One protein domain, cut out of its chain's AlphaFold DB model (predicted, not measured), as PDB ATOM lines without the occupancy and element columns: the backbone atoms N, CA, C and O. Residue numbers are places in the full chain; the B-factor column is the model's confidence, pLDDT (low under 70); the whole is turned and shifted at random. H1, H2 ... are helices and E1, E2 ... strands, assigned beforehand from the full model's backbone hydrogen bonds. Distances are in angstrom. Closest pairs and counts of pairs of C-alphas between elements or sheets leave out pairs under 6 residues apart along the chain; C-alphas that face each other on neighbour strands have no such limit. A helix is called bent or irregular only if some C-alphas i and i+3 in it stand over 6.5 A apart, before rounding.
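What this domain is: This is residues 2 to 143 of the 149 residues of an uncharacterized protein of Oscillospiraceae bacterium (UniProt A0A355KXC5). A long helix, H1, sticks out like a handle from a sandwich of two four-stranded sheets that lie face to face. The sandwich has E1 to E4 in one sheet and E5 to E8 in the other, and residues 127 to 143, with no named element, loop round the outside of the second sheet from E8. The printed part has 142 residues, with one named helix followed by eight named strands; each sheet is antiparallel, in the orders E1 E2 E3 E4 and E5 E6 E7 E8, and the class is mixed, helices and strands. The whole is only just loose, close to extended, with a radius of gyration of the C-alphas of 21.3 A and spans of 79 by 30 by 25 A; the free part of H1, residues 2 to 26, makes much of the length.

Where its parts are: H1, residues 2 to 41, begins at C-alpha 2 (125.233, 102.748, 160.729) and is 57.8 A long. It has a kink of 26 degrees near residue 25, and is neither bent nor irregular, but only just: C-alphas 24 and 27 are 6.2 A apart. E1 is residues 45 to 47, E2 residues 51 to 60, 28.8 A, E3 residues 65 to 74, 30.2 A, and E4 residues 80 to 83. E5 is residues 93 to 98, 15.5 A, E6 residues 105 to 109, 13.4 A, E7 residues 113 to 119, 19.9 A, and E8 residues 124 to 126, ending at C-alpha 126 (169.874, 142.420, 190.556).

How they stand to each other: H1 only grazes the first sheet, with its residues 27 to 41; its closest C-alphas to E3 are those of His 31 and Ser 65, 6.2 A apart. In H1, 34 of 36 O i to N i+4 pairs are within hydrogen-bond range. E1 to E4 form a meander, each strand the antiparallel neighbour of the one before, with N 46 and O 53 at 2.8 A, N 56 and O 69 at 2.8 A, and N 72 and O 82 at 2.8 A. E5 to E8 form another, with N 108 and O 95 at 2.8 A, N 107 and O 115 at 2.9 A, and N 118 and O 125 at 2.8 A. The sheets' facing parts are 10.3 A centre to centre, their best planes 19 degrees apart. Between the sheets, the closest C-alphas of E4 and E8 are those of Phe 82 and Trp 124, 6.5 A apart. H1 is apart from E5, E6, E7 and E8.

The domain as a whole: The C-alphas of Lys 2 and Ala 76, the two farthest apart, are 80.8 A from each other. The body without residues 2 to 26 spans 43 by 33 by 25 A. The printed part has no cut and no long link. The mean pLDDT of the printed part is 79.9, with residues 2 to 3, 32 to 44 and 129 to 143 under 70.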
ATOM      1  N   LYS A   2     125.802 102.012 159.566       65.44
ATOM      2  CA  LYS A   2     125.233 102.748 160.729       65.44
ATOM      3  C   LYS A   2     125.961 102.529 162.071       65.44
ATOM      4  O   LYS A   2     126.228 103.494 162.769       65.44
ATOM      5  N   LYS A   3     126.336 101.287 162.414       66.19
ATOM      6  CA  LYS A   3     127.047 100.977 163.676       66.19
ATOM      7  C   LYS A   3     128.437 101.624 163.767       66.19
ATOM      8  O   LYS A   3     128.803 102.122 164.820       66.19
ATOM      9  N   VAL A   4     129.172 101.662 162.654       73.38
ATOM     10  CA  VAL A   4     130.496 102.305 162.577       73.38
ATOM     11  C   VAL A   4     130.357 103.819 162.736       73.38
ATOM     12  O   VAL A   4     131.120 104.431 163.472       73.38
ATOM     13  N   PHE A   5     129.329 104.409 162.124       73.88
ATOM     14  CA  PHE A   5     129.048 105.842 162.227       73.88
ATOM     15  C   PHE A   5     128.703 106.276 163.663       73.88
ATOM     16  O   PHE A   5     129.197 107.294 164.135       73.88
ATOM     17  N   VAL A   6     127.917 105.467 164.385       76.69
ATOM     18  CA  VAL A   6     127.598 105.711 165.804       76.69
ATOM     19  C   VAL A   6     128.856 105.647 166.674       76.69
ATOM     20  O   VAL A   6     129.068 106.541 167.483       76.69
ATOM     21  N   ILE A   7     129.723 104.650 166.467       78.94
ATOM     22  CA  ILE A   7     130.977 104.517 167.226       78.94
ATOM     23  C   ILE A   7     131.886 105.734 167.001       78.94
ATOM     24  O   ILE A   7     132.407 106.288 167.964       78.94
ATOM     25  N   VAL A   8     132.036 106.192 165.753       79.56
ATOM     26  CA  VAL A   8     132.873 107.358 165.424       79.56
ATOM     27  C   VAL A   8     132.360 108.631 166.108       79.56
ATOM     28  O   VAL A   8     133.151 109.365 166.697       79.56
ATOM     29  N   ILE A   9     131.044 108.869 166.098       81.75
ATOM     30  CA  ILE A   9     130.439 110.032 166.770       81.75
ATOM     31  C   ILE A   9     130.610 109.946 168.289       81.75
ATOM     32  O   ILE A   9     130.968 110.938 168.919       81.75
ATOM     33  N   SER A  10     130.394 108.772 168.889       77.44
ATOM     34  CA  SER A  10     130.573 108.583 170.332       77.44
ATOM     35  C   SER A  10     132.018 108.822 170.773       77.44
ATOM     36  O   SER A  10     132.236 109.465 171.796       77.44
ATOM     37  N   VAL A  11     133.001 108.368 169.991       80.88
ATOM     38  CA  VAL A  11     134.424 108.614 170.266       80.88
ATOM     39  C   VAL A  11     134.750 110.107 170.156       80.88
ATOM     40  O   VAL A  11     135.364 110.658 171.066       80.88
ATOM     41  N   LEU A  12     134.283 110.792 169.106       81.62
ATOM     42  CA  LEU A  12     134.462 112.241 168.939       81.62
ATOM     43  C   LEU A  12     133.859 113.047 170.094       81.62
ATOM     44  O   LEU A  12     134.501 113.967 170.600       81.62
ATOM     45  N   LEU A  13     132.657 112.679 170.544       83.75
ATOM     46  CA  LEU A  13     132.016 113.317 171.692       83.75
ATOM     47  C   LEU A  13     132.840 113.117 172.969       83.75
ATOM     48  O   LEU A  13     133.114 114.090 173.667       83.75
ATOM     49  N   PHE A  14     133.319 111.900 173.232       80.31
ATOM     50  CA  PHE A  14     134.203 111.634 174.372       80.31
ATOM     51  C   PHE A  14     135.489 112.466 174.329       80.31
ATOM     52  O   PHE A  14     135.854 113.070 175.336       80.31
ATOM     53  N   PHE A  15     136.143 112.563 173.167       81.31
ATOM     54  CA  PHE A  15     137.330 113.406 173.003       81.31
ATOM     55  C   PHE A  15     137.018 114.888 173.212       81.31
ATOM     56  O   PHE A  15     137.769 115.573 173.898       81.31
ATOM     57  N   SER A  16     135.900 115.388 172.683       80.31
ATOM     58  CA  SER A  16     135.516 116.792 172.863       80.31
ATOM     59  C   SER A  16     135.242 117.140 174.329       80.31
ATOM     60  O   SER A  16     135.716 118.167 174.811       80.31
ATOM     61  N   VAL A  17     134.577 116.251 175.076       79.94
ATOM     62  CA  VAL A  17     134.349 116.425 176.517       79.94
ATOM     63  C   VAL A  17     135.667 116.358 177.286       79.94
ATOM     64  O   VAL A  17     135.898 117.193 178.156       79.94
ATOM     65  N   ALA A  18     136.558 115.425 176.945       80.94
ATOM     66  CA  ALA A  18     137.870 115.313 177.579       80.94
ATOM     67  C   ALA A  18     138.733 116.565 177.351       80.94
ATOM     68  O   ALA A  18     139.350 117.062 178.288       80.94
ATOM     69  N   VAL A  19     138.736 117.123 176.137       83.19
ATOM     70  CA  VAL A  19     139.473 118.356 175.813       83.19
ATOM     71  C   VAL A  19     138.912 119.558 176.573       83.19
ATOM     72  O   VAL A  19     139.683 120.354 177.104       83.19
ATOM     73  N   VAL A  20     137.585 119.692 176.670       78.94
ATOM     74  CA  VAL A  20     136.953 120.761 177.464       78.94
ATOM     75  C   VAL A  20     137.269 120.595 178.950       78.94
ATOM     76  O   VAL A  20     137.635 121.566 179.608       78.94
ATOM     77  N   ALA A  21     137.192 119.368 179.469       77.00
ATOM     78  CA  ALA A  21     137.527 119.060 180.853       77.00
ATOM     79  C   ALA A  21     138.988 119.411 181.165       77.00
ATOM     80  O   ALA A  21     139.238 120.081 182.157       77.00
ATOM     81  N   ILE A  22     139.940 119.046 180.301       80.12
ATOM     82  CA  ILE A  22     141.354 119.404 180.477       80.12
ATOM     83  C   ILE A  22     141.530 120.925 180.433       80.12
ATOM     84  O   ILE A  22     142.096 121.491 181.359       80.12
ATOM     85  N   ASN A  23     140.999 121.609 179.416       78.38
ATOM     86  CA  ASN A  23     141.202 123.052 179.259       78.38
ATOM     87  C   ASN A  23     140.546 123.898 180.358       78.38
ATOM     88  O   ASN A  23     141.016 124.999 180.624       78.38
ATOM     89  N   TYR A  24     139.474 123.412 180.989       76.75
ATOM     90  CA  TYR A  24     138.763 124.163 182.024       76.75
ATOM     91  C   TYR A  24     139.165 123.754 183.446       76.75
ATOM     92  O   TYR A  24     139.369 124.608 184.307       76.75
ATOM     93  N   LEU A  25     139.313 122.451 183.709       77.25
ATOM     94  CA  LEU A  25     139.636 121.948 185.046       77.25
ATOM     95  C   LEU A  25     141.125 122.063 185.360       77.25
ATOM     96  O   LEU A  25     141.461 122.269 186.521       77.25
ATOM     97  N   TYR A  26     142.016 121.952 184.368       75.88
ATOM     98  CA  TYR A  26     143.455 122.029 184.623       75.88
ATOM     99  C   TYR A  26     143.881 123.405 185.162       75.88
ATOM    100  O   TYR A  26     144.478 123.436 186.238       75.88
ATOM    101  N   PRO A  27     143.519 124.549 184.537       72.81
ATOM    102  CA  PRO A  27     143.864 125.862 185.089       72.81
ATOM    103  C   PRO A  27     143.229 126.103 186.461       72.81
ATOM    104  O   PRO A  27     143.849 126.689 187.344       72.81
ATOM    105  N   TYR A  28     142.002 125.615 186.663       75.31
ATOM    106  CA  TYR A  28     141.306 125.722 187.942       75.31
ATOM    107  C   TYR A  28     142.004 124.926 189.056       75.31
ATOM    108  O   TYR A  28     142.203 125.440 190.155       75.31
ATOM    109  N   TYR A  29     142.425 123.693 188.767       74.88
ATOM    110  CA  TYR A  29     143.172 122.858 189.705       74.88
ATOM    111  C   TYR A  29     144.520 123.488 190.070       74.88
ATOM    112  O   TYR A  29     144.852 123.590 191.248       74.88
ATOM    113  N   VAL A  30     145.259 123.971 189.067       70.38
ATOM    114  CA  VAL A  30     146.551 124.643 189.256       70.38
ATOM    115  C   VAL A  30     146.406 125.922 190.092       70.38
ATOM    116  O   VAL A  30     147.221 126.189 190.982       70.38
ATOM    117  N   HIS A  31     145.337 126.691 189.871       71.75
ATOM    118  CA  HIS A  31     145.017 127.847 190.701       71.75
ATOM    119  C   HIS A  31     144.746 127.435 192.153       71.75
ATOM    120  O   HIS A  31     145.374 127.972 193.059       71.75
ATOM    121  N   LEU A  32     143.879 126.446 192.397       69.94
ATOM    122  CA  LEU A  32     143.575 125.974 193.754       69.94
ATOM    123  C   LEU A  32     144.817 125.480 194.503       69.94
ATOM    124  O   LEU A  32     144.996 125.822 195.673       69.94
ATOM    125  N   SER A  33     145.690 124.710 193.842       67.69
ATOM    126  CA  SER A  33     146.961 124.306 194.449       67.69
ATOM    127  C   SER A  33     147.803 125.526 194.798       67.69
ATOM    128  O   SER A  33     148.298 125.617 195.918       67.69
ATOM    129  N   SER A  34     147.886 126.502 193.893       64.69
ATOM    130  CA  SER A  34     148.624 127.742 194.133       64.69
ATOM    131  C   SER A  34     148.042 128.543 195.303       64.69
ATOM    132  O   SER A  34     148.816 129.108 196.062       64.69
ATOM    133  N   VAL A  35     146.718 128.544 195.522       67.44
ATOM    134  CA  VAL A  35     146.076 129.245 196.657       67.44
ATOM    135  C   VAL A  35     146.466 128.584 197.966       67.44
ATOM    136  O   VAL A  35     146.785 129.259 198.945       67.44
ATOM    137  N   LYS A  36     146.453 127.249 197.992       69.38
ATOM    138  CA  LYS A  36     146.880 126.497 199.166       69.38
ATOM    139  C   LYS A  36     148.345 126.798 199.498       69.38
ATOM    140  O   LYS A  36     148.626 127.191 200.625       69.38
ATOM    141  N   TYR A  37     149.236 126.708 198.509       65.25
ATOM    142  CA  TYR A  37     150.650 127.062 198.671       65.25
ATOM    143  C   TYR A  37     150.837 128.528 199.086       65.25
ATOM    144  O   TYR A  37     151.641 128.825 199.960       65.25
ATOM    145  N   ALA A  38     150.067 129.455 198.516       62.34
ATOM    146  CA  ALA A  38     150.124 130.870 198.865       62.34
ATOM    147  C   ALA A  38     149.823 131.105 200.343       62.34
ATOM    148  O   ALA A  38     150.500 131.912 200.970       62.34
ATOM    149  N   ASN A  39     148.828 130.411 200.899       63.38
ATOM    150  CA  ASN A  39     148.486 130.530 202.313       63.38
ATOM    151  C   ASN A  39     149.590 129.989 203.232       63.38
ATOM    152  O   ASN A  39     149.781 130.541 204.308       63.38
ATOM    153  N   GLU A  40     150.333 128.967 202.804       63.59
ATOM    154  CA  GLU A  40     151.499 128.450 203.538       63.59
ATOM    155  C   GLU A  40     152.697 129.418 203.463       63.59
ATOM    156  O   GLU A  40     153.425 129.590 204.435       63.59
ATOM    157  N   VAL A  41     152.879 130.099 202.326       61.47
ATOM    158  CA  VAL A  41     154.033 130.981 202.066       61.47
ATOM    159  C   VAL A  41     153.817 132.421 202.546       61.47
ATOM    160  O   VAL A  41     154.791 133.139 202.761       61.47
ATOM    161  N   LYS A  42     152.566 132.865 202.731       60.19
ATOM    162  CA  LYS A  42     152.190 134.274 202.980       60.19
ATOM    163  C   LYS A  42     152.865 134.926 204.190       60.19
ATOM    164  O   LYS A  42     152.851 136.150 204.293       60.19
ATOM    165  N   GLU A  43     153.434 134.126 205.085       59.53
ATOM    166  CA  GLU A  43     154.086 134.584 206.311       59.53
ATOM    167  C   GLU A  43     155.536 134.093 206.453       59.53
ATOM    168  O   GLU A  43     156.136 134.256 207.516       59.53
ATOM    169  N   SER A  44     156.137 133.525 205.398       69.44
ATOM    170  CA  SER A  44     157.509 133.021 205.487       69.44
ATOM    171  C   SER A  44     158.505 134.178 205.609       69.44
ATOM    172  O   SER A  44     158.647 135.002 204.697       69.44
ATOM    173  N   LYS A  45     159.215 134.207 206.736       84.38
ATOM    174  CA  LYS A  45     160.323 135.121 207.011       84.38
ATOM    175  C   LYS A  45     161.592 134.314 207.225       84.38
ATOM    176  O   LYS A  45     161.568 133.285 207.895       84.38
ATOM    177  N   ILE A  46     162.694 134.800 206.674       86.69
ATOM    178  CA  ILE A  46     164.020 134.221 206.867       86.69
ATOM    179  C   ILE A  46     164.865 135.257 207.595       86.69
ATOM    180  O   ILE A  46     165.177 136.320 207.054       86.69
ATOM    181  N   ASP A  47     165.208 134.941 208.836       86.38
ATOM    182  CA  ASP A  47     166.084 135.753 209.669       86.38
ATOM    183  C   ASP A  47     167.555 135.561 209.284       86.38
ATOM    184  O   ASP A  47     168.051 134.439 209.176       86.38
ATOM    185  N   LYS A  48     168.264 136.680 209.149       85.44
ATOM    186  CA  LYS A  48     169.725 136.770 209.098       85.44
ATOM    187  C   LYS A  48     170.202 137.757 210.170       85.44
ATOM    188  O   LYS A  48     169.386 138.343 210.887       85.44
ATOM    189  N   ASP A  49     171.515 137.917 210.309       87.56
ATOM    190  CA  ASP A  49     172.135 138.717 211.370       87.56
ATOM    191  C   ASP A  49     171.533 140.126 211.462       87.56
ATOM    192  O   ASP A  49     171.024 140.514 212.512       87.56
ATOM    193  N   ASN A  50     171.503 140.856 210.341       91.56
ATOM    194  CA  ASN A  50     171.017 142.242 210.287       91.56
ATOM    195  C   ASN A  50     169.722 142.421 209.487       91.56
ATOM    196  O   ASN A  50     169.134 143.502 209.500       91.56
ATOM    197  N   PHE A  51     169.264 141.379 208.796       93.25
ATOM    198  CA  PHE A  51     168.193 141.482 207.811       93.25
ATOM    199  C   PHE A  51     167.134 140.410 208.013       93.25
ATOM    200  O   PHE A  51     167.423 139.313 208.486       93.25
ATOM    201  N   ILE A  52     165.909 140.728 207.610       91.75
ATOM    202  CA  ILE A  52     164.811 139.769 207.524       91.75
ATOM    203  C   ILE A  52     164.330 139.762 206.079       91.75
ATOM    204  O   ILE A  52     163.892 140.792 205.568       91.75
ATOM    205  N   LEU A  53     164.417 138.609 205.424       92.69
ATOM    206  CA  LEU A  53     163.872 138.406 204.088       92.69
ATOM    207  C   LEU A  53     162.428 137.922 204.209       92.69
ATOM    208  O   LEU A  53     162.164 136.882 204.810       92.69
ATOM    209  N   CYS A  54     161.503 138.682 203.639       89.56
ATOM    210  CA  CYS A  54     160.073 138.422 203.704       89.56
ATOM    211  C   CYS A  54     159.537 138.120 202.306       89.56
ATOM    212  O   CYS A  54     159.754 138.900 201.377       89.56
ATOM    213  N   SER A  55     158.785 137.033 202.162       89.00
ATOM    214  CA  SER A  55     158.001 136.786 200.952       89.00
ATOM    215  C   SER A  55     156.741 137.662 200.930       89.00
ATOM    216  O   SER A  55     156.234 138.120 201.960       89.00
ATOM    217  N   LYS A  56     156.215 137.909 199.731       87.88
ATOM    218  CA  LYS A  56     154.953 138.615 199.504       87.88
ATOM    219  C   LYS A  56     154.205 137.915 198.384       87.88
ATOM    220  O   LYS A  56     154.746 137.742 197.298       87.88
ATOM    221  N   ILE A  57     152.961 137.523 198.646       87.31
ATOM    222  CA  ILE A  57     152.097 136.909 197.636       87.31
ATOM    223  C   ILE A  57     151.068 137.921 197.146       87.31
ATOM    224  O   ILE A  57     150.393 138.572 197.948       87.31
ATOM    225  N   SER A  58     150.919 138.015 195.829       87.62
ATOM    226  CA  SER A  58     149.861 138.763 195.157       87.62
ATOM    227  C   SER A  58     149.041 137.842 194.255       87.62
ATOM    228  O   SER A  58     149.508 136.809 193.777       87.62
ATOM    229  N   GLU A  59     147.778 138.201 194.045       86.88
ATOM    230  CA  GLU A  59     146.862 137.486 193.159       86.88
ATOM    231  C   GLU A  59     146.508 138.392 191.980       86.88
ATOM    232  O   GLU A  59     146.046 139.518 192.176       86.88
ATOM    233  N   ASP A  60     146.682 137.884 190.763       84.62
ATOM    234  CA  ASP A  60     146.126 138.485 189.558       84.62
ATOM    235  C   ASP A  60     144.871 137.717 189.140       84.62
ATOM    236  O   ASP A  60     144.921 136.614 188.585       84.62
ATOM    237  N   LYS A  61     143.722 138.339 189.395       81.25
ATOM    238  CA  LYS A  61     142.403 137.774 189.097       81.25
ATOM    239  C   LYS A  61     142.082 137.755 187.606       81.25
ATOM    240  O   LYS A  61     141.201 137.003 187.203       81.25
ATOM    241  N   THR A  62     142.767 138.552 186.783       82.00
ATOM    242  CA  THR A  62     142.509 138.590 185.333       82.00
ATOM    243  C   THR A  62     142.986 137.315 184.648       82.00
ATOM    244  O   THR A  62     142.310 136.790 183.767       82.00
ATOM    245  N   VAL A  63     144.114 136.779 185.114       80.69
ATOM    246  CA  VAL A  63     144.711 135.524 184.637       80.69
ATOM    247  C   VAL A  63     144.579 134.389 185.655       80.69
ATOM    248  O   VAL A  63     145.206 133.342 185.496       80.69
ATOM    249  N   ASN A  64     143.781 134.596 186.707       79.38
ATOM    250  CA  ASN A  64     143.540 133.655 187.800       79.38
ATOM    251  C   ASN A  64     144.834 132.992 188.312       79.38
ATOM    252  O   ASN A  64     144.915 131.772 188.447       79.38
ATOM    253  N   SER A  65     145.876 133.791 188.537       82.69
ATOM    254  CA  SER A  65     147.218 133.311 188.889       82.69
ATOM    255  C   SER A  65     147.744 134.025 190.127       82.69
ATOM    256  O   SER A  65     147.382 135.166 190.400       82.69
ATOM    257  N   MET A  66     148.618 133.355 190.874       85.69
ATOM    258  CA  MET A  66     149.318 133.949 192.014       85.69
ATOM    259  C   MET A  66     150.783 134.157 191.698       85.69
ATOM    260  O   MET A  66     151.411 133.341 191.020       85.69
ATOM    261  N   TYR A  67     151.312 135.237 192.252       87.56
ATOM    262  CA  TYR A  67     152.689 135.638 192.096       87.56
ATOM    263  C   TYR A  67     153.340 135.807 193.459       87.56
ATOM    264  O   TYR A  67     152.702 136.228 194.423       87.56
ATOM    265  N   ILE A  68     154.619 135.470 193.525       88.38
ATOM    266  CA  ILE A  68     155.479 135.712 194.672       88.38
ATOM    267  C   ILE A  68     156.496 136.786 194.314       88.38
ATOM    268  O   ILE A  68     157.102 136.750 193.247       88.38
ATOM    269  N   SER A  69     156.679 137.726 195.225       91.94
ATOM    270  CA  SER A  69     157.815 138.636 195.279       91.94
ATOM    271  C   SER A  69     158.389 138.617 196.696       91.94
ATOM    272  O   SER A  69     157.999 137.794 197.533       91.94
ATOM    273  N   PHE A  70     159.337 139.502 196.982       92.19
ATOM    274  CA  PHE A  70     159.922 139.610 198.310       92.19
ATOM    275  C   PHE A  70     160.354 141.034 198.632       92.19
ATOM    276  O   PHE A  70     160.475 141.894 197.760       92.19
ATOM    277  N   TYR A  71     160.602 141.272 199.909       93.88
ATOM    278  CA  TYR A  71     161.211 142.493 200.408       93.88
ATOM    279  C   TYR A  71     162.140 142.163 201.573       93.88
ATOM    280  O   TYR A  71     162.029 141.109 202.201       93.88
ATOM    281  N   VAL A  72     163.069 143.069 201.853       94.12
ATOM    282  CA  VAL A  72     164.041 142.924 202.933       94.12
ATOM    283  C   VAL A  72     163.820 144.021 203.956       94.12
ATOM    284  O   VAL A  72     163.785 145.207 203.611       94.12
ATOM    285  N   LEU A  73     163.694 143.623 205.215       94.12
ATOM    286  CA  LEU A  73     163.667 144.528 206.353       94.12
ATOM    287  C   LEU A  73     165.052 144.622 206.987       94.12
ATOM    288  O   LEU A  73     165.749 143.618 207.135       94.12
ATOM    289  N   ASP A  74     165.413 145.821 207.430       94.12
ATOM    290  CA  ASP A  74     166.455 145.993 208.436       94.12
ATOM    291  C   ASP A  74     165.928 145.499 209.787       94.12
ATOM    292  O   ASP A  74     164.861 145.919 210.240       94.12
ATOM    293  N   LYS A  75     166.657 144.591 210.435       92.81
ATOM    294  CA  LYS A  75     166.186 143.907 211.644       92.81
ATOM    295  C   LYS A  75     166.061 144.847 212.840       92.81
ATOM    296  O   LYS A  75     165.125 144.705 213.626       92.81
ATOM    297  N   ALA A  76     166.973 145.810 212.966       94.06
ATOM    298  CA  ALA A  76     167.000 146.739 214.090       94.06
ATOM    299  C   ALA A  76     165.866 147.772 214.015       94.06
ATOM    300  O   ALA A  76     165.196 148.040 215.009       94.06
ATOM    301  N   SER A  77     165.645 148.345 212.834       94.25
ATOM    302  CA  SER A  77     164.675 149.423 212.610       94.25
ATOM    303  C   SER A  77     163.315 148.945 212.102       94.25
ATOM    304  O   SER A  77     162.364 149.722 212.124       94.25
ATOM    305  N   GLN A  78     163.215 147.697 211.630       92.38
ATOM    306  CA  GLN A  78     162.031 147.135 210.963       92.38
ATOM    307  C   GLN A  78     161.602 147.934 209.718       92.38
ATOM    308  O   GLN A  78     160.439 147.913 209.316       92.38
ATOM    309  N   THR A  79     162.540 148.650 209.088       94.12
ATOM    310  CA  THR A  79     162.284 149.431 207.868       94.12
ATOM    311  C   THR A  79     162.563 148.608 206.615       94.12
ATOM    312  O   THR A  79     163.503 147.816 206.584       94.12
ATOM    313  N   ILE A  80     161.761 148.808 205.563       93.50
ATOM    314  CA  ILE A  80     162.012 148.194 204.253       93.50
ATOM    315  C   ILE A  80     163.265 148.830 203.654       93.50
ATOM    316  O   ILE A  80     163.316 150.037 203.430       93.50
ATOM    317  N   ARG A  81     164.273 147.998 203.394       93.94
ATOM    318  CA  ARG A  81     165.531 148.389 202.745       93.94
ATOM    319  C   ARG A  81     165.530 148.082 201.257       93.94
ATOM    320  O   ARG A  81     166.237 148.740 200.501       93.94
ATOM    321  N   PHE A  82     164.740 147.095 200.852       94.62
ATOM    322  CA  PHE A  82     164.600 146.685 199.466       94.62
ATOM    323  C   PHE A  82     163.239 146.038 199.245       94.62
ATOM    324  O   PHE A  82     162.795 145.244 200.071       94.62
ATOM    325  N   GLU A  83     162.607 146.354 198.121       94.56
ATOM    326  CA  GLU A  83     161.432 145.652 197.615       94.56
ATOM    327  C   GLU A  83     161.759 145.170 196.204       94.56
ATOM    328  O   GLU A  83     162.228 145.946 195.368       94.56
ATOM    329  N   CYS A  84     161.564 143.876 195.965       91.81
ATOM    330  CA  CYS A  84     161.812 143.278 194.667       91.81
ATOM    331  C   CYS A  84     160.830 143.857 193.636       91.81
ATOM    332  O   CYS A  84     159.619 143.809 193.880       91.81
ATOM    333  N   PRO A  85     161.315 144.385 192.497       89.75
ATOM    334  CA  PRO A  85     160.439 144.918 191.456       89.75
ATOM    335  C   PRO A  85     159.680 143.811 190.713       89.75
ATOM    336  O   PRO A  85     158.599 144.060 190.181       89.75
ATOM    337  N   ASP A  86     160.228 142.595 190.703       87.56
ATOM    338  CA  ASP A  86     159.696 141.466 189.952       87.56
ATOM    339  C   ASP A  86     158.773 140.584 190.793       87.56
ATOM    340  O   ASP A  86     158.923 140.448 192.014       87.56
ATOM    341  N   GLY A  87     157.822 139.954 190.105       88.38
ATOM    342  CA  GLY A  87     156.966 138.910 190.648       88.38
ATOM    343  C   GLY A  87     157.011 137.671 189.761       88.38
ATOM    344  O   GLY A  87     156.847 137.760 188.545       88.38
ATOM    345  N   TRP A  88     157.189 136.504 190.372       88.44
ATOM    346  CA  TRP A  88     157.252 135.216 189.680       88.44
ATOM    347  C   TRP A  88     155.993 134.410 189.928       88.44
ATOM    348  O   TRP A  88     155.380 134.524 190.987       88.44
ATOM    349  N   ARG A  89     155.602 133.563 188.975       86.56
ATOM    350  CA  ARG A  89     154.450 132.677 189.161       86.56
ATOM    351  C   ARG A  89     154.716 131.721 190.312       86.56
ATOM    352  O   ARG A  89     155.689 130.973 190.304       86.56
ATOM    353  N   LEU A  90     153.807 131.706 191.281       84.81
ATOM    354  CA  LEU A  90     153.975 130.923 192.501       84.81
ATOM    355  C   LEU A  90     154.120 129.417 192.223       84.81
ATOM    356  O   LEU A  90     154.892 128.745 192.894       84.81
ATOM    357  N   GLN A  91     153.414 128.895 191.215       80.94
ATOM    358  CA  GLN A  91     153.475 127.480 190.818       80.94
ATOM    359  C   GLN A  91     154.870 127.050 190.306       80.94
ATOM    360  O   GLN A  91     155.264 125.887 190.428       80.94
ATOM    361  N   ASP A  92     155.607 127.992 189.712       82.44
ATOM    362  CA  ASP A  92     156.889 127.751 189.056       82.44
ATOM    363  C   ASP A  92     158.055 128.062 190.005       82.44
ATOM    364  O   ASP A  92     159.129 127.470 189.874       82.44
ATOM    365  N   PHE A  93     157.816 128.898 191.018       84.44
ATOM    366  CA  PHE A  93     158.794 129.301 192.018       84.44
ATOM    367  C   PHE A  93     159.311 128.122 192.855       84.44
ATOM    368  O   PHE A  93     158.551 127.250 193.282       84.44
ATOM    369  N   LYS A  94     160.626 128.081 193.081       81.81
ATOM    370  CA  LYS A  94     161.323 126.964 193.739       81.81
ATOM    371  C   LYS A  94     162.048 127.370 195.013       81.81
ATOM    372  O   LYS A  94     162.071 126.582 195.954       81.81
ATOM    373  N   TYR A  95     162.656 128.553 195.052       82.56
ATOM    374  CA  TYR A  95     163.510 128.943 196.173       82.56
ATOM    375  C   TYR A  95     163.568 130.455 196.353       82.56
ATOM    376  O   TYR A  95     163.696 131.188 195.377       82.56
ATOM    377  N   LEU A  96     163.553 130.889 197.612       87.62
ATOM    378  CA  LEU A  96     163.912 132.234 198.040       87.62
ATOM    379  C   LEU A  96     164.769 132.114 199.297       87.62
ATOM    380  O   LEU A  96     164.355 131.464 200.254       87.62
ATOM    381  N   GLY A  97     165.926 132.762 199.328       88.31
ATOM    382  CA  GLY A  97     166.762 132.755 200.521       88.31
ATOM    383  C   GLY A  97     168.042 133.551 200.359       88.31
ATOM    384  O   GLY A  97     168.385 133.989 199.262       88.31
ATOM    385  N   PHE A  98     168.771 133.708 201.460       87.88
ATOM    386  CA  PHE A  98     170.118 134.260 201.407       87.88
ATOM    387  C   PHE A  98     171.092 133.243 200.807       87.88
ATOM    388  O   PHE A  98     171.008 132.041 201.068       87.88
ATOM    389  N   GLU A  99     172.035 133.730 200.010       87.19
ATOM    390  CA  GLU A  99     173.186 132.959 199.568       87.19
ATOM    391  C   GLU A  99     174.103 132.686 200.768       87.19
ATOM    392  O   GLU A  99     174.260 133.505 201.680       87.19
ATOM    393  N   LYS A 100     174.696 131.491 200.789       82.50
ATOM    394  CA  LYS A 100     175.537 131.044 201.896       82.50
ATOM    395  C   LYS A 100     176.689 132.027 202.126       82.50
ATOM    396  O   LYS A 100     177.310 132.482 201.174       82.50
ATOM    397  N   ASP A 101     176.950 132.341 203.394       83.50
ATOM    398  CA  ASP A 101     178.052 133.204 203.845       83.50
ATOM    399  C   ASP A 101     178.064 134.629 203.245       83.50
ATOM    400  O   ASP A 101     179.044 135.356 203.391       83.50
ATOM    401  N   THR A 102     176.970 135.070 202.608       87.88
ATOM    402  CA  THR A 102     176.835 136.431 202.063       87.88
ATOM    403  C   THR A 102     175.460 137.023 202.360       87.88
ATOM    404  O   THR A 102     174.509 136.295 202.628       87.88
ATOM    405  N   ASP A 103     175.313 138.340 202.268       90.88
ATOM    406  CA  ASP A 103     174.000 138.995 202.370       90.88
ATOM    407  C   ASP A 103     173.234 139.015 201.039       90.88
ATOM    408  O   ASP A 103     172.170 139.627 200.940       90.88
ATOM    409  N   ASN A 104     173.749 138.348 200.005       91.94
ATOM    410  CA  ASN A 104     173.080 138.278 198.713       91.94
ATOM    411  C   ASN A 104     171.849 137.382 198.806       91.94
ATOM    412  O   ASN A 104     171.776 136.478 199.637       91.94
ATOM    413  N   ILE A 105     170.884 137.618 197.928       92.12
ATOM    414  CA  ILE A 105     169.636 136.859 197.873       92.12
ATOM    415  C   ILE A 105     169.606 136.072 196.576       92.12
ATOM    416  O   ILE A 105     169.981 136.582 195.521       92.12
ATOM    417  N   LEU A 106     169.130 134.838 196.661       89.94
ATOM    418  CA  LEU A 106     168.840 133.987 195.522       89.94
ATOM    419  C   LEU A 106     167.336 133.746 195.449       89.94
ATOM    420  O   LEU A 106     166.709 133.349 196.434       89.94
ATOM    421  N   ALA A 107     166.781 133.966 194.263       88.44
ATOM    422  CA  ALA A 107     165.415 133.619 193.903       88.44
ATOM    423  C   ALA A 107     165.463 132.673 192.699       88.44
ATOM    424  O   ALA A 107     166.125 132.963 191.708       88.44
ATOM    425  N   ILE A 108     164.800 131.522 192.779       85.44
ATOM    426  CA  ILE A 108     164.831 130.505 191.720       85.44
ATOM    427  C   ILE A 108     163.405 130.215 191.286       85.44
ATOM    428  O   ILE A 108     162.580 129.797 192.100       85.44
ATOM    429  N   SER A 109     163.143 130.376 189.990       83.38
ATOM    430  CA  SER A 109     161.904 129.957 189.341       83.38
ATOM    431  C   SER A 109     162.194 128.905 188.278       83.38
ATOM    432  O   SER A 109     163.160 129.021 187.528       83.38
ATOM    433  N   GLY A 110     161.363 127.866 188.198       78.56
ATOM    434  CA  GLY A 110     161.557 126.757 187.261       78.56
ATOM    435  C   GLY A 110     161.394 127.142 185.787       78.56
ATOM    436  O   GLY A 110     161.916 126.448 184.922       78.56
ATOM    437  N   ASP A 111     160.688 128.234 185.501       78.31
ATOM    438  CA  ASP A 111     160.391 128.725 184.152       78.31
ATOM    439  C   ASP A 111     161.374 129.805 183.661       78.31
ATOM    440  O   ASP A 111     161.721 129.826 182.482       78.31
ATOM    441  N   ILE A 112     161.840 130.689 184.549       80.44
ATOM    442  CA  ILE A 112     162.681 131.850 184.192       80.44
ATOM    443  C   ILE A 112     164.157 131.653 184.618       80.44
ATOM    444  O   ILE A 112     165.088 132.214 184.017       80.44
ATOM    445  N   GLY A 113     164.396 130.778 185.598       83.31
ATOM    446  CA  GLY A 113     165.712 130.409 186.113       83.31
ATOM    447  C   GLY A 113     166.074 131.093 187.433       83.31
ATOM    448  O   GLY A 113     165.206 131.481 188.217       83.31
ATOM    449  N   THR A 114     167.379 131.203 187.682       86.25
ATOM    450  CA  THR A 114     167.948 131.760 188.916       86.25
ATOM    451  C   THR A 114     168.233 133.251 188.772       86.25
ATOM    452  O   THR A 114     168.871 133.675 187.811       86.25
ATOM    453  N   TYR A 115     167.801 134.015 189.770       88.56
ATOM    454  CA  TYR A 115     168.073 135.430 189.968       88.56
ATOM    455  C   TYR A 115     168.904 135.613 191.228       88.56
ATOM    456  O   TYR A 115     168.628 135.003 192.266       88.56
ATOM    457  N   ARG A 116     169.903 136.489 191.143       91.38
ATOM    458  CA  ARG A 116     170.744 136.863 192.276       91.38
ATOM    459  C   ARG A 116     170.662 138.360 192.505       91.38
ATOM    460  O   ARG A 116     170.865 139.144 191.583       91.38
ATOM    461  N   TYR A 117     170.414 138.749 193.748       93.06
ATOM    462  CA  TYR A 117     170.397 140.139 194.180       93.06
ATOM    463  C   TYR A 117     171.583 140.374 195.110       93.06
ATOM    464  O   TYR A 117     171.672 139.773 196.182       93.06
ATOM    465  N   VAL A 118     172.511 141.224 194.682       93.94
ATOM    466  CA  VAL A 118     173.785 141.473 195.358       93.94
ATOM    467  C   VAL A 118     173.658 142.660 196.294       93.94
ATOM    468  O   VAL A 118     173.175 143.717 195.882       93.94
ATOM    469  N   TYR A 119     174.106 142.492 197.536       94.06
ATOM    470  CA  TYR A 119     174.124 143.563 198.526       94.06
ATOM    471  C   TYR A 119     175.361 144.450 198.348       94.06
ATOM    472  O   TYR A 119     176.490 143.963 198.395       94.06
ATOM    473  N   ASP A 120     175.165 145.758 198.165       91.38
ATOM    474  CA  ASP A 120     176.254 146.732 197.976       91.38
ATOM    475  C   ASP A 120     176.685 147.454 199.268       91.38
ATOM    476  O   ASP A 120     177.466 148.406 199.225       91.38
ATOM    477  N   GLY A 121     176.181 147.010 200.423       89.31
ATOM    478  CA  GLY A 121     176.388 147.659 201.722       89.31
ATOM    479  C   GLY A 121     175.313 148.688 202.083       89.31
ATOM    480  O   GLY A 121     175.288 149.171 203.214       89.31
ATOM    481  N   GLN A 122     174.405 149.023 201.160       87.50
ATOM    482  CA  GLN A 122     173.244 149.871 201.442       87.50
ATOM    483  C   GLN A 122     171.938 149.224 200.990       87.50
ATOM    484  O   GLN A 122     170.978 149.200 201.769       87.50
ATOM    485  N   THR A 123     171.919 148.694 199.767       89.38
ATOM    486  CA  THR A 123     170.752 148.095 199.113       89.38
ATOM    487  C   THR A 123     171.135 146.844 198.319       89.38
ATOM    488  O   THR A 123     172.310 146.502 198.189       89.38
ATOM    489  N   TRP A 124     170.130 146.155 197.782       93.50
ATOM    490  CA  TRP A 124     170.303 145.028 196.876       93.50
ATOM    491  C   TRP A 124     170.064 145.471 195.437       93.50
ATOM    492  O   TRP A 124     169.160 146.260 195.156       93.50
ATOM    493  N   LYS A 125     170.867 144.947 194.512       91.94
ATOM    494  CA  LYS A 125     170.695 145.142 193.069       91.94
ATOM    495  C   LYS A 125     170.735 143.800 192.365       91.94
ATOM    496  O   LYS A 125     171.547 142.948 192.712       91.94
ATOM    497  N   GLU A 126     169.858 143.617 191.389       90.69
ATOM    498  CA  GLU A 126     169.874 142.420 190.556       90.69
ATOM    499  C   GLU A 126     171.203 142.323 189.795       90.69
ATOM    500  O   GLU A 126     171.691 143.309 189.234       90.69
ATOM    501  N   GLN A 127     171.794 141.133 189.782       88.81
ATOM    502  CA  GLN A 127     172.945 140.815 188.953       88.81
ATOM    503  C   GLN A 127     172.474 140.176 187.645       88.81
ATOM    504  O   GLN A 127     172.013 139.037 187.638       88.81
ATOM    505  N   THR A 128     172.646 140.892 186.534       77.81
ATOM    506  CA  THR A 128     172.158 140.479 185.205       77.81
ATOM    507  C   THR A 128     172.984 139.370 184.551       77.81
ATOM    508  O   THR A 128     172.455 138.608 183.748       77.81
ATOM    509  N   ASP A 129     174.263 139.252 184.916       68.69
ATOM    510  CA  ASP A 129     175.229 138.349 184.266       68.69
ATOM    511  C   ASP A 129     175.533 137.110 185.129       68.69
ATOM    512  O   ASP A 129     176.625 136.544 185.078       68.69
ATOM    513  N   TYR A 130     174.602 136.722 186.003       67.69
ATOM    514  CA  TYR A 130     174.784 135.569 186.877       67.69
ATOM    515  C   TYR A 130     174.544 134.263 186.108       67.69
ATOM    516  O   TYR A 130     173.442 134.013 185.612       67.69
ATOM    517  N   ASP A 131     175.584 133.432 186.014       60.19
ATOM    518  CA  ASP A 131     175.513 132.146 185.326       60.19
ATOM    519  C   ASP A 131     174.588 131.188 186.093       60.19
ATOM    520  O   ASP A 131     174.781 130.895 187.276       60.19
ATOM    521  N   LYS A 132     173.532 130.731 185.415       56.91
ATOM    522  CA  LYS A 132     172.315 130.145 186.012       56.91
ATOM    523  C   LYS A 132     172.481 128.725 186.572       56.91
ATOM    524  O   LYS A 132     171.489 128.107 186.948       56.91
ATOM    525  N   GLU A 133     173.700 128.198 186.634       55.47
ATOM    526  CA  GLU A 133     173.969 126.801 187.002       55.47
ATOM    527  C   GLU A 133     174.190 126.590 188.513       55.47
ATOM    528  O   GLU A 133     174.562 125.503 188.954       55.47
ATOM    529  N   TYR A 134     173.924 127.606 189.342       53.03
ATOM    530  CA  TYR A 134     173.901 127.433 190.792       53.03
ATOM    531  C   TYR A 134     172.575 126.806 191.238       53.03
ATOM    532  O   TYR A 134     171.561 127.484 191.417       53.03
ATOM    533  N   VAL A 135     172.599 125.487 191.425       53.47
ATOM    534  CA  VAL A 135     171.577 124.745 192.163       53.47
ATOM    535  C   VAL A 135     172.122 124.551 193.574       53.47
ATOM    536  O   VAL A 135     173.000 123.708 193.766       53.47
ATOM    537  N   PRO A 136     171.682 125.337 194.571       53.81
ATOM    538  CA  PRO A 136     172.100 125.082 195.936       53.81
ATOM    539  C   PRO A 136     171.621 123.682 196.341       53.81
ATOM    540  O   PRO A 136     170.501 123.283 196.014       53.81
ATOM    541  N   ASP A 137     172.481 122.940 197.037       47.16
ATOM    542  CA  ASP A 137     172.237 121.576 197.516       47.16
ATOM    543  C   ASP A 137     171.225 121.609 198.678       47.16
ATOM    544  O   ASP A 137     171.547 121.412 199.847       47.16
ATOM    545  N   THR A 138     169.991 122.007 198.377       44.03
ATOM    546  CA  THR A 138     168.980 122.332 199.383       44.03
ATOM    547  C   THR A 138     167.590 122.091 198.833       44.03
ATOM    548  O   THR A 138     167.128 122.727 197.886       44.03
ATOM    549  N   LYS A 139     166.895 121.174 199.507       42.59
ATOM    550  CA  LYS A 139     165.440 121.113 199.527       42.59
ATOM    551  C   LYS A 139     164.884 122.496 199.870       42.59
ATOM    552  O   LYS A 139     165.420 123.195 200.723       42.59
ATOM    553  N   LEU A 140     163.795 122.826 199.190       39.44
ATOM    554  CA  LEU A 140     162.815 123.858 199.506       39.44
ATOM    555  C   LEU A 140     162.829 124.263 201.001       39.44
ATOM    556  O   LEU A 140     162.370 123.496 201.842       39.44
ATOM    557  N   TYR A 141     163.293 125.468 201.332       47.25
ATOM    558  CA  TYR A 141     162.941 126.128 202.594       47.25
ATOM    559  C   TYR A 141     162.111 127.369 202.273       47.25
ATOM    560  O   TYR A 141     162.581 128.497 202.324       47.25
ATOM    561  N   LEU A 142     160.844 127.138 201.935       47.12
ATOM    562  CA  LEU A 142     159.776 128.089 202.258       47.12
ATOM    563  C   LEU A 142     158.975 127.606 203.486       47.12
ATOM    564  O   LEU A 142     157.878 128.088 203.737       47.12
ATOM    565  N   ILE A 143     159.528 126.661 204.265       39.16
ATOM    566  CA  ILE A 143     158.921 126.108 205.481       39.16
ATOM    567  C   ILE A 143     159.954 126.115 206.619       39.16
ATOM    568  O   ILE A 143     160.746 125.192 206.749       39.16
TER     569      ILE A 143